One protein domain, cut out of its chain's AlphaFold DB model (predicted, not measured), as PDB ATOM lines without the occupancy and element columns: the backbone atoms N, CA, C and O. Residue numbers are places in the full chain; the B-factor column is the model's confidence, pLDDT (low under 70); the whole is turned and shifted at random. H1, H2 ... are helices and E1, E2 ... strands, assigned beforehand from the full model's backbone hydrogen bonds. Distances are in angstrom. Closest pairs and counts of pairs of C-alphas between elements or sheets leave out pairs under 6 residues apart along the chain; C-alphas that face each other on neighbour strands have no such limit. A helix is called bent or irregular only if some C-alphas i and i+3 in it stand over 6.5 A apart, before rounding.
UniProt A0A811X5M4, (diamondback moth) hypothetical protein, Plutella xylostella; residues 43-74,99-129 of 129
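This is residues 43 to 74 and 99 to 129 of the 129 residues of the protein "(diamondback moth) hypothetical protein" of Plutella xylostella (UniProt A0A811X5M4). A small twisted sheet of three strands, E1, E2 and E3, has one kinked helix, H1, at one face; the first turns of H1 are near the sheet, and residues 118 to 123 of it stick out. Residues 102 to 103 run beside E1, and residues 68 to 74 lead away from E3 to the cut. The printed part has 63 residues, with three named strands and one named helix that follow along the chain as E1, E2, E3, H1; the sheet E1 - E2 - E3 is all antiparallel, and the class is mixed, helices and strands. It is compact, with a radius of gyration of the C-alphas of 11.4 A and spans of 32 by 28 by 24 A.

E1 is residues 45 to 49, beginning at C-alpha 45 (118.217, 95.017, 98.899). E2, residues 52 to 58, is 19.3 A long, and E3 is residues 64 to 67. H1, residues 110 to 127, is 20.3 A long and ends at C-alpha 127 (112.810, 96.144, 86.110). It is irregular: C-alphas 119 and 122 are 8.3 A apart, with a kink of 89 degrees near residue 121.

The strands form a meander, each the antiparallel neighbour of the one before, in hairpins E1 and E2, and E2 and E3. N 47 and O 54 are 2.9 A apart, and N 65 and O 57 2.8 A, within hydrogen-bond range. Edge strands E1 and E3 are apart. The sheet is only just strongly twisted, with C-alphas up to 4.5 A off its best plane. Residues 47 to 48 of E1 pair with residues 102 to 103, parallel. H1 is on the sheet, making two layers, a helix on one face of a sheet; its height over the sheet is 6.3 A, and it is over none of the strands, only just, with 2 of its C-alphas falling on E2. The closest C-alphas of E3 and H1 are those of Ala 64 and Val 114, 6.4 A apart. In H1, 9 of 14 O i to N i+4 pairs are within hydrogen-bond range.

The farthest C-alphas, those of Ala 74 and Val 119, are 33.1 A apart. Residues 75 to 98 are not printed; C-alphas 74 and 99 are 14.9 A apart across this cut, which lies in the link from E3 to H1. The links E1 to E2 and E2 to E3 are tight. Mean pLDDT of the printed part is 74.5; 18 residues are under 70, among them 122 to 129.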
ATOM      1  N   VAL A  43     118.141  88.805 102.726       65.81
ATOM      2  CA  VAL A  43     118.974  89.327 101.625       65.81
ATOM      3  C   VAL A  43     118.890  90.856 101.600       65.81
ATOM      4  O   VAL A  43     117.790  91.403 101.497       65.81
ATOM      5  N   PRO A  44     120.020  91.581 101.703       71.19
ATOM      6  CA  PRO A  44     120.004  93.033 101.636       71.19
ATOM      7  C   PRO A  44     119.649  93.513 100.228       71.19
ATOM      8  O   PRO A  44     120.290  93.136  99.247       71.19
ATOM      9  N   ILE A  45     118.667  94.404 100.145       76.69
ATOM     10  CA  ILE A  45     118.217  95.017  98.899       76.69
ATOM     11  C   ILE A  45     118.657  96.471  98.901       76.69
ATOM     12  O   ILE A  45     118.451  97.190  99.878       76.69
ATOM     13  N   VAL A  46     119.270  96.894  97.797       80.69
ATOM     14  CA  VAL A  46     119.666  98.284  97.570       80.69
ATOM     15  C   VAL A  46     118.660  98.928  96.627       80.69
ATOM     16  O   VAL A  46     118.399  98.416  95.537       80.69
ATOM     17  N   VAL A  47     118.109 100.061  97.047       81.50
ATOM     18  CA  VAL A  47     117.170 100.875  96.272       81.50
ATOM     19  C   VAL A  47     117.668 102.306  96.176       81.50
ATOM     20  O   VAL A  47     118.446 102.753  97.016       81.50
ATOM     21  N   LYS A  48     117.212 103.038  95.162       83.56
ATOM     22  CA  LYS A  48     117.446 104.475  95.032       83.56
ATOM     23  C   LYS A  48     116.205 105.230  95.495       83.56
ATOM     24  O   LYS A  48     115.125 104.990  94.969       83.56
ATOM     25  N   HIS A  49     116.361 106.136  96.453       83.75
ATOM     26  CA  HIS A  49     115.272 106.904  97.060       83.75
ATOM     27  C   HIS A  49     115.757 108.305  97.441       83.75
ATOM     28  O   HIS A  49     116.842 108.433  98.012       83.75
ATOM     29  N   LYS A  50     115.011 109.365  97.091       84.00
ATOM     30  CA  LYS A  50     115.390 110.772  97.350       84.00
ATOM     31  C   LYS A  50     116.829 111.081  96.901       84.00
ATOM     32  O   LYS A  50     117.609 111.738  97.587       84.00
ATOM     33  N   GLY A  51     117.213 110.527  95.747       78.44
ATOM     34  CA  GLY A  51     118.543 110.679  95.144       78.44
ATOM     35  C   GLY A  51     119.683 109.887  95.804       78.44
ATOM     36  O   GLY A  51     120.793 109.905  95.277       78.44
ATOM     37  N   SER A  52     119.426 109.163  96.894       80.38
ATOM     38  CA  SER A  52     120.427 108.381  97.630       80.38
ATOM     39  C   SER A  52     120.174 106.883  97.506       80.38
ATOM     40  O   SER A  52     119.041 106.445  97.321       80.38
ATOM     41  N   TYR A  53     121.232 106.077  97.621       81.62
ATOM     42  CA  TYR A  53     121.064 104.635  97.752       81.62
ATOM     43  C   TYR A  53     120.796 104.265  99.205       81.62
ATOM     44  O   TYR A  53     121.524 104.681 100.103       81.62
ATOM     45  N   VAL A  54     119.770 103.454  99.419       81.75
ATOM     46  CA  VAL A  54     119.368 102.948 100.726       81.75
ATOM     47  C   VAL A  54     119.400 101.432 100.668       81.75
ATOM     48  O   VAL A  54     118.867 100.830  99.735       81.75
ATOM     49  N   LYS A  55     120.029 100.810 101.665       83.44
ATOM     50  CA  LYS A  55     120.018  99.358 101.828       83.44
ATOM     51  C   LYS A  55     119.065  98.994 102.952       83.44
ATOM     52  O   LYS A  55     119.122  99.593 104.025       83.44
ATOM     53  N   PHE A  56     118.215  98.005 102.725       81.00
ATOM     54  CA  PHE A  56     117.378  97.448 103.778       81.00
ATOM     55  C   PHE A  56     117.324  95.928 103.691       81.00
ATOM     56  O   PHE A  56     117.544  95.332 102.635       81.00
ATOM     57  N   THR A  57     117.037  95.307 104.823       79.94
ATOM     58  CA  THR A  57     116.722  93.883 104.945       79.94
ATOM     59  C   THR A  57     115.324  93.743 105.513       79.94
ATOM     60  O   THR A  57     114.906  94.572 106.315       79.94
ATOM     61  N   VAL A  58     114.609  92.693 105.131       73.38
ATOM     62  CA  VAL A  58     113.315  92.373 105.740       73.38
ATOM     63  C   VAL A  58     113.552  91.417 106.904       73.38
ATOM     64  O   VAL A  58     114.201  90.383 106.714       73.38
ATOM     65  N   ASP A  59     113.079  91.786 108.094       71.75
ATOM     66  CA  ASP A  59     113.169  90.963 109.301       71.75
ATOM     67  C   ASP A  59     112.144  89.811 109.305       71.75
ATOM     68  O   ASP A  59     111.357  89.621 108.370       71.75
ATOM     69  N   SER A  60     112.162  89.000 110.365       65.38
ATOM     70  CA  SER A  60     111.222  87.885 110.549       65.38
ATOM     71  C   SER A  60     109.761  88.327 110.668       65.38
ATOM     72  O   SER A  60     108.859  87.538 110.376       65.38
ATOM     73  N   ASP A  61     109.527  89.580 111.049       67.81
ATOM     74  CA  ASP A  61     108.200  90.163 111.230       67.81
ATOM     75  C   ASP A  61     107.683  90.809 109.934       67.81
ATOM     76  O   ASP A  61     106.566  91.328 109.894       67.81
ATOM     77  N   GLY A  62     108.471  90.762 108.854       66.62
ATOM     78  CA  GLY A  62     108.133  91.373 107.572       66.62
ATOM     79  C   GLY A  62     108.373  92.884 107.527       66.62
ATOM     80  O   GLY A  62     107.916  93.539 106.592       66.62
ATOM     81  N   LYS A  63     109.081  93.457 108.505       70.94
ATOM     82  CA  LYS A  63     109.420  94.882 108.541       70.94
ATOM     83  C   LYS A  63     110.772  95.128 107.883       70.94
ATOM     84  O   LYS A  63     111.691  94.315 107.976       70.94
ATOM     85  N   ALA A  64     110.912  96.275 107.220       75.06
ATOM     86  CA  ALA A  64     112.211  96.707 106.716       75.06
ATOM     87  C   ALA A  64     113.064  97.268 107.852       75.06
ATOM     88  O   ALA A  64     112.695  98.234 108.518       75.06
ATOM     89  N   VAL A  65     114.249  96.694 107.997       81.62
ATOM     90  CA  VAL A  65     115.340  97.226 108.800       81.62
ATOM     91  C   VAL A  65     116.307  97.913 107.850       81.62
ATOM     92  O   VAL A  65     116.892  97.282 106.968       81.62
ATOM     93  N   PHE A  66     116.446  99.222 108.009       82.19
ATOM     94  CA  PHE A  66     117.282 100.045 107.148       82.19
ATOM     95  C   PHE A  66     118.703 100.135 107.686       82.19
ATOM     96  O   PHE A  66     118.914 100.390 108.869       82.19
ATOM     97  N   ASP A  67     119.678  99.994 106.796       82.75
ATOM     98  CA  ASP A  67     121.070 100.267 107.110       82.75
ATOM     99  C   ASP A  67     121.364 101.753 106.872       82.75
ATOM    100  O   ASP A  67     121.621 102.191 105.751       82.75
ATOM    101  N   GLU A  68     121.321 102.537 107.948       71.44
ATOM    102  CA  GLU A  68     121.619 103.976 107.922       71.44
ATOM    103  C   GLU A  68     123.103 104.278 107.700       71.44
ATOM    104  O   GLU A  68     123.482 105.404 107.379       71.44
ATOM    105  N   THR A  69     123.958 103.266 107.845       71.25
ATOM    106  CA  THR A  69     125.393 103.374 107.584       71.25
ATOM    107  C   THR A  69     125.745 103.014 106.148       71.25
ATOM    108  O   THR A  69     126.904 103.161 105.751       71.25
ATOM    109  N   PHE A  70     124.762 102.583 105.350       75.19
ATOM    110  CA  PHE A  70     124.984 102.228 103.964       75.19
ATOM    111  C   PHE A  70     125.461 103.443 103.174       75.19
ATOM    112  O   PHE A  70     124.714 104.362 102.844       75.19
ATOM    113  N   ARG A  71     126.749 103.426 102.853       66.56
ATOM    114  CA  ARG A  71     127.368 104.344 101.911       66.56
ATOM    115  C   ARG A  71     127.759 103.527 100.700       66.56
ATOM    116  O   ARG A  71     128.365 102.465 100.849       66.56
ATOM    117  N   GLN A  72     127.423 104.022  99.510       63.16
ATOM    118  CA  GLN A  72     127.996 103.492  98.278       63.16
ATOM    119  C   GLN A  72     129.512 103.455  98.478       63.16
ATOM    120  O   GLN A  72     130.111 104.479  98.818       63.16
ATOM    121  N   ALA A  73     130.114 102.266  98.361       56.44
ATOM    122  CA  ALA A  73     131.556 102.148  98.471       56.44
ATOM    123  C   ALA A  73     132.155 103.112  97.449       56.44
ATOM    124  O   ALA A  73     131.850 103.020  96.255       56.44
ATOM    125  N   ALA A  74     132.947 104.076  97.927       55.31
ATOM    126  CA  ALA A  74     133.674 104.945  97.026       55.31
ATOM    127  C   ALA A  74     134.474 104.030  96.089       55.31
ATOM    128  O   ALA A  74     135.059 103.053  96.567       55.31
ATOM    129  N   VAL A  99     123.429 100.235  89.108       68.62
ATOM    130  CA  VAL A  99     122.726 100.714  87.899       68.62
ATOM    131  C   VAL A  99     121.332 100.093  87.695       68.62
ATOM    132  O   VAL A  99     120.453 100.741  87.137       68.62
ATOM    133  N   ASN A 100     121.115  98.872  88.194       64.31
ATOM    134  CA  ASN A 100     119.835  98.154  88.124       64.31
ATOM    135  C   ASN A 100     119.047  98.197  89.446       64.31
ATOM    136  O   ASN A 100     118.145  97.387  89.653       64.31
ATOM    137  N   ALA A 101     119.411  99.079  90.381       72.12
ATOM    138  CA  ALA A 101     118.661  99.231  91.619       72.12
ATOM    139  C   ALA A 101     117.256  99.762  91.332       72.12
ATOM    140  O   ALA A 101     117.045 100.621  90.474       72.12
ATOM    141  N   ILE A 102     116.296  99.266  92.105       78.50
ATOM    142  CA  ILE A 102     114.922  99.745  92.035       78.50
ATOM    143  C   ILE A 102     114.882 101.201  92.487       78.50
ATOM    144  O   ILE A 102     115.394 101.546  93.553       78.50
ATOM    145  N   VAL A 103     114.250 102.042  91.673       82.25
ATOM    146  CA  VAL A 103     113.999 103.442  92.006       82.25
ATOM    147  C   VAL A 103     112.648 103.534  92.698       82.25
ATOM    148  O   VAL A 103     111.620 103.166  92.128       82.25
ATOM    149  N   ILE A 104     112.669 104.008  93.937       82.94
ATOM    150  CA  ILE A 104     111.475 104.293  94.720       82.94
ATOM    151  C   ILE A 104     111.125 105.772  94.521       82.94
ATOM    152  O   ILE A 104     112.018 106.612  94.660       82.94
ATOM    153  N   PRO A 105     109.863 106.097  94.199       85.75
ATOM    154  CA  PRO A 105     109.399 107.476  94.108       85.75
ATOM    155  C   PRO A 105     109.654 108.278  95.394       85.75
ATOM    156  O   PRO A 105     109.572 107.749  96.504       85.75
ATOM    157  N   ASP A 106     109.970 109.565  95.248       85.81
ATOM    158  CA  ASP A 106     110.367 110.423  96.373       85.81
ATOM    159  C   ASP A 106     109.208 110.749  97.335       85.81
ATOM    160  O   ASP A 106     109.455 111.147  98.475       85.81
ATOM    161  N   ASP A 107     107.958 110.566  96.897       89.06
ATOM    162  CA  ASP A 107     106.728 110.704  97.687       89.06
ATOM    163  C   ASP A 107     106.471 109.516  98.626       89.06
ATOM    164  O   ASP A 107     105.680 109.621  99.565       89.06
ATOM    165  N   VAL A 108     107.154 108.390  98.416       84.94
ATOM    166  CA  VAL A 108     107.080 107.237  99.314       84.94
ATOM    167  C   VAL A 108     107.993 107.490 100.505       84.94
ATOM    168  O   VAL A 108     109.201 107.635 100.347       84.94
ATOM    169  N   GLU A 109     107.450 107.525 101.718       84.94
ATOM    170  CA  GLU A 109     108.287 107.605 102.919       84.94
ATOM    171  C   GLU A 109     109.023 106.289 103.198       84.94
ATOM    172  O   GLU A 109     108.580 105.210 102.793       84.94
ATOM    173  N   LYS A 110     110.158 106.379 103.900       76.81
ATOM    174  CA  LYS A 110     111.073 105.254 104.155       76.81
ATOM    175  C   LYS A 110     110.336 104.066 104.780       76.81
ATOM    176  O   LYS A 110     110.502 102.929 104.352       76.81
ATOM    177  N   GLU A 111     109.444 104.332 105.723       80.44
ATOM    178  CA  GLU A 111     108.661 103.330 106.449       80.44
ATOM    179  C   GLU A 111     107.658 102.598 105.541       80.44
ATOM    180  O   GLU A 111     107.283 101.459 105.814       80.44
ATOM    181  N   ASN A 112     107.264 103.227 104.432       82.94
ATOM    182  CA  ASN A 112     106.280 102.712 103.482       82.94
ATOM    183  C   ASN A 112     106.912 101.992 102.285       82.94
ATOM    184  O   ASN A 112     106.185 101.467 101.440       82.94
ATOM    185  N   ILE A 113     108.246 101.930 102.202       77.25
ATOM    186  CA  ILE A 113     108.951 101.282 101.089       77.25
ATOM    187  C   ILE A 113     108.521  99.816 100.955       77.25
ATOM    188  O   ILE A 113     108.252  99.364  99.847       77.25
ATOM    189  N   VAL A 114     108.374  99.081 102.063       75.12
ATOM    190  CA  VAL A 114     107.923  97.674 102.031       75.12
ATOM    191  C   VAL A 114     106.529  97.548 101.424       75.12
ATOM    192  O   VAL A 114     106.315  96.729 100.534       75.12
ATOM    193  N   SER A 115     105.599  98.401 101.849       79.94
ATOM    194  CA  SER A 115     104.235  98.432 101.317       79.94
ATOM    195  C   SER A 115     104.219  98.794  99.830       79.94
ATOM    196  O   SER A 115     103.460  98.217  99.055       79.94
ATOM    197  N   TYR A 116     105.093  99.710  99.400       80.44
ATOM    198  CA  TYR A 116     105.259 100.041  97.987       80.44
ATOM    199  C   TYR A 116     105.737  98.833  97.173       80.44
ATOM    200  O   TYR A 116     105.218  98.595  96.079       80.44
ATOM    201  N   PHE A 117     106.685  98.059  97.709       75.88
ATOM    202  CA  PHE A 117     107.151  96.819  97.092       75.88
ATOM    203  C   PHE A 117     106.033  95.794  96.944       75.88
ATOM    204  O   PHE A 117     105.909  95.210  95.873       75.88
ATOM    205  N   ASP A 118     105.218  95.608  97.980       74.38
ATOM    206  CA  ASP A 118     104.124  94.634  97.976       74.38
ATOM    207  C   ASP A 118     103.076  94.967  96.897       74.38
ATOM    208  O   ASP A 118     102.730  94.132  96.062       74.38
ATOM    209  N   VAL A 119     102.665  96.238  96.815       77.25
ATOM    210  CA  VAL A 119     101.674  96.702  95.828       77.25
ATOM    211  C   VAL A 119     102.221  96.693  94.396       77.25
ATOM    212  O   VAL A 119     101.501  96.358  93.456       77.25
ATOM    213  N   ASN A 120     103.492  97.060  94.202       74.56
ATOM    214  CA  ASN A 120     104.079  97.253  92.869       74.56
ATOM    215  C   ASN A 120     104.944  96.086  92.400       74.56
ATOM    216  O   ASN A 120     105.676  96.213  91.412       74.56
ATOM    217  N   CYS A 121     104.877  94.950  93.087       71.00
ATOM    218  CA  CYS A 121     105.910  93.945  92.954       71.00
ATOM    219  C   CYS A 121     106.089  93.415  91.528       71.00
ATOM    220  O   CYS A 121     107.212  93.305  91.042       71.00
ATOM    221  N   ASP A 122     105.002  93.164  90.798       68.69
ATOM    222  CA  ASP A 122     105.084  92.663  89.421       68.69
ATOM    223  C   ASP A 122     105.779  93.646  88.460       68.69
ATOM    224  O   ASP A 122     106.451  93.224  87.514       68.69
ATOM    225  N   ASN A 123     105.656  94.954  88.700       67.62
ATOM    226  CA  ASN A 123     106.321  95.987  87.905       67.62
ATOM    227  C   ASN A 123     107.798  96.116  88.292       67.62
ATOM    228  O   ASN A 123     108.667  96.193  87.423       67.62
ATOM    229  N   LEU A 124     108.088  96.053  89.591       67.44
ATOM    230  CA  LEU A 124     109.446  96.118  90.126       67.44
ATOM    231  C   LEU A 124     110.288  94.898  89.729       67.44
ATOM    232  O   LEU A 124     111.441  95.038  89.324       67.44
ATOM    233  N   MET A 125     109.704  93.697  89.740       64.75
ATOM    234  CA  MET A 125     110.412  92.471  89.359       64.75
ATOM    235  C   MET A 125     110.720  92.375  87.859       64.75
ATOM    236  O   MET A 125     111.629  91.626  87.482       64.75
ATOM    237  N   LYS A 126     109.992  93.110  87.004       61.28
ATOM    238  CA  LYS A 126     110.324  93.265  85.577       61.28
ATOM    239  C   LYS A 126     111.529  94.176  85.370       61.28
ATOM    240  O   LYS A 126     112.332  93.879  84.499       61.28
ATOM    241  N   ALA A 127     111.669  95.228  86.177       58.47
ATOM    242  CA  ALA A 127     112.810  96.144  86.110       58.47
ATOM    243  C   ALA A 127     114.135  95.493  86.559       58.47
ATOM    244  O   ALA A 127     115.205  95.949  86.180       58.47
ATOM    245  N   LEU A 128     114.059  94.408  87.338       56.25
ATOM    246  CA  LEU A 128     115.205  93.606  87.788       56.25
ATOM    247  C   LEU A 128     115.617  92.474  86.815       56.25
ATOM    248  O   LEU A 128     116.364  91.580  87.219       56.25
ATOM    249  N   ARG A 129     115.067  92.409  85.594       50.88
ATOM    250  CA  ARG A 129     115.456  91.434  84.554       50.88
ATOM    251  C   ARG A 129     116.307  92.107  83.491       50.88
ATOM    252  O   ARG A 129     117.248  91.427  83.034       50.88
TER     253      ARG A 129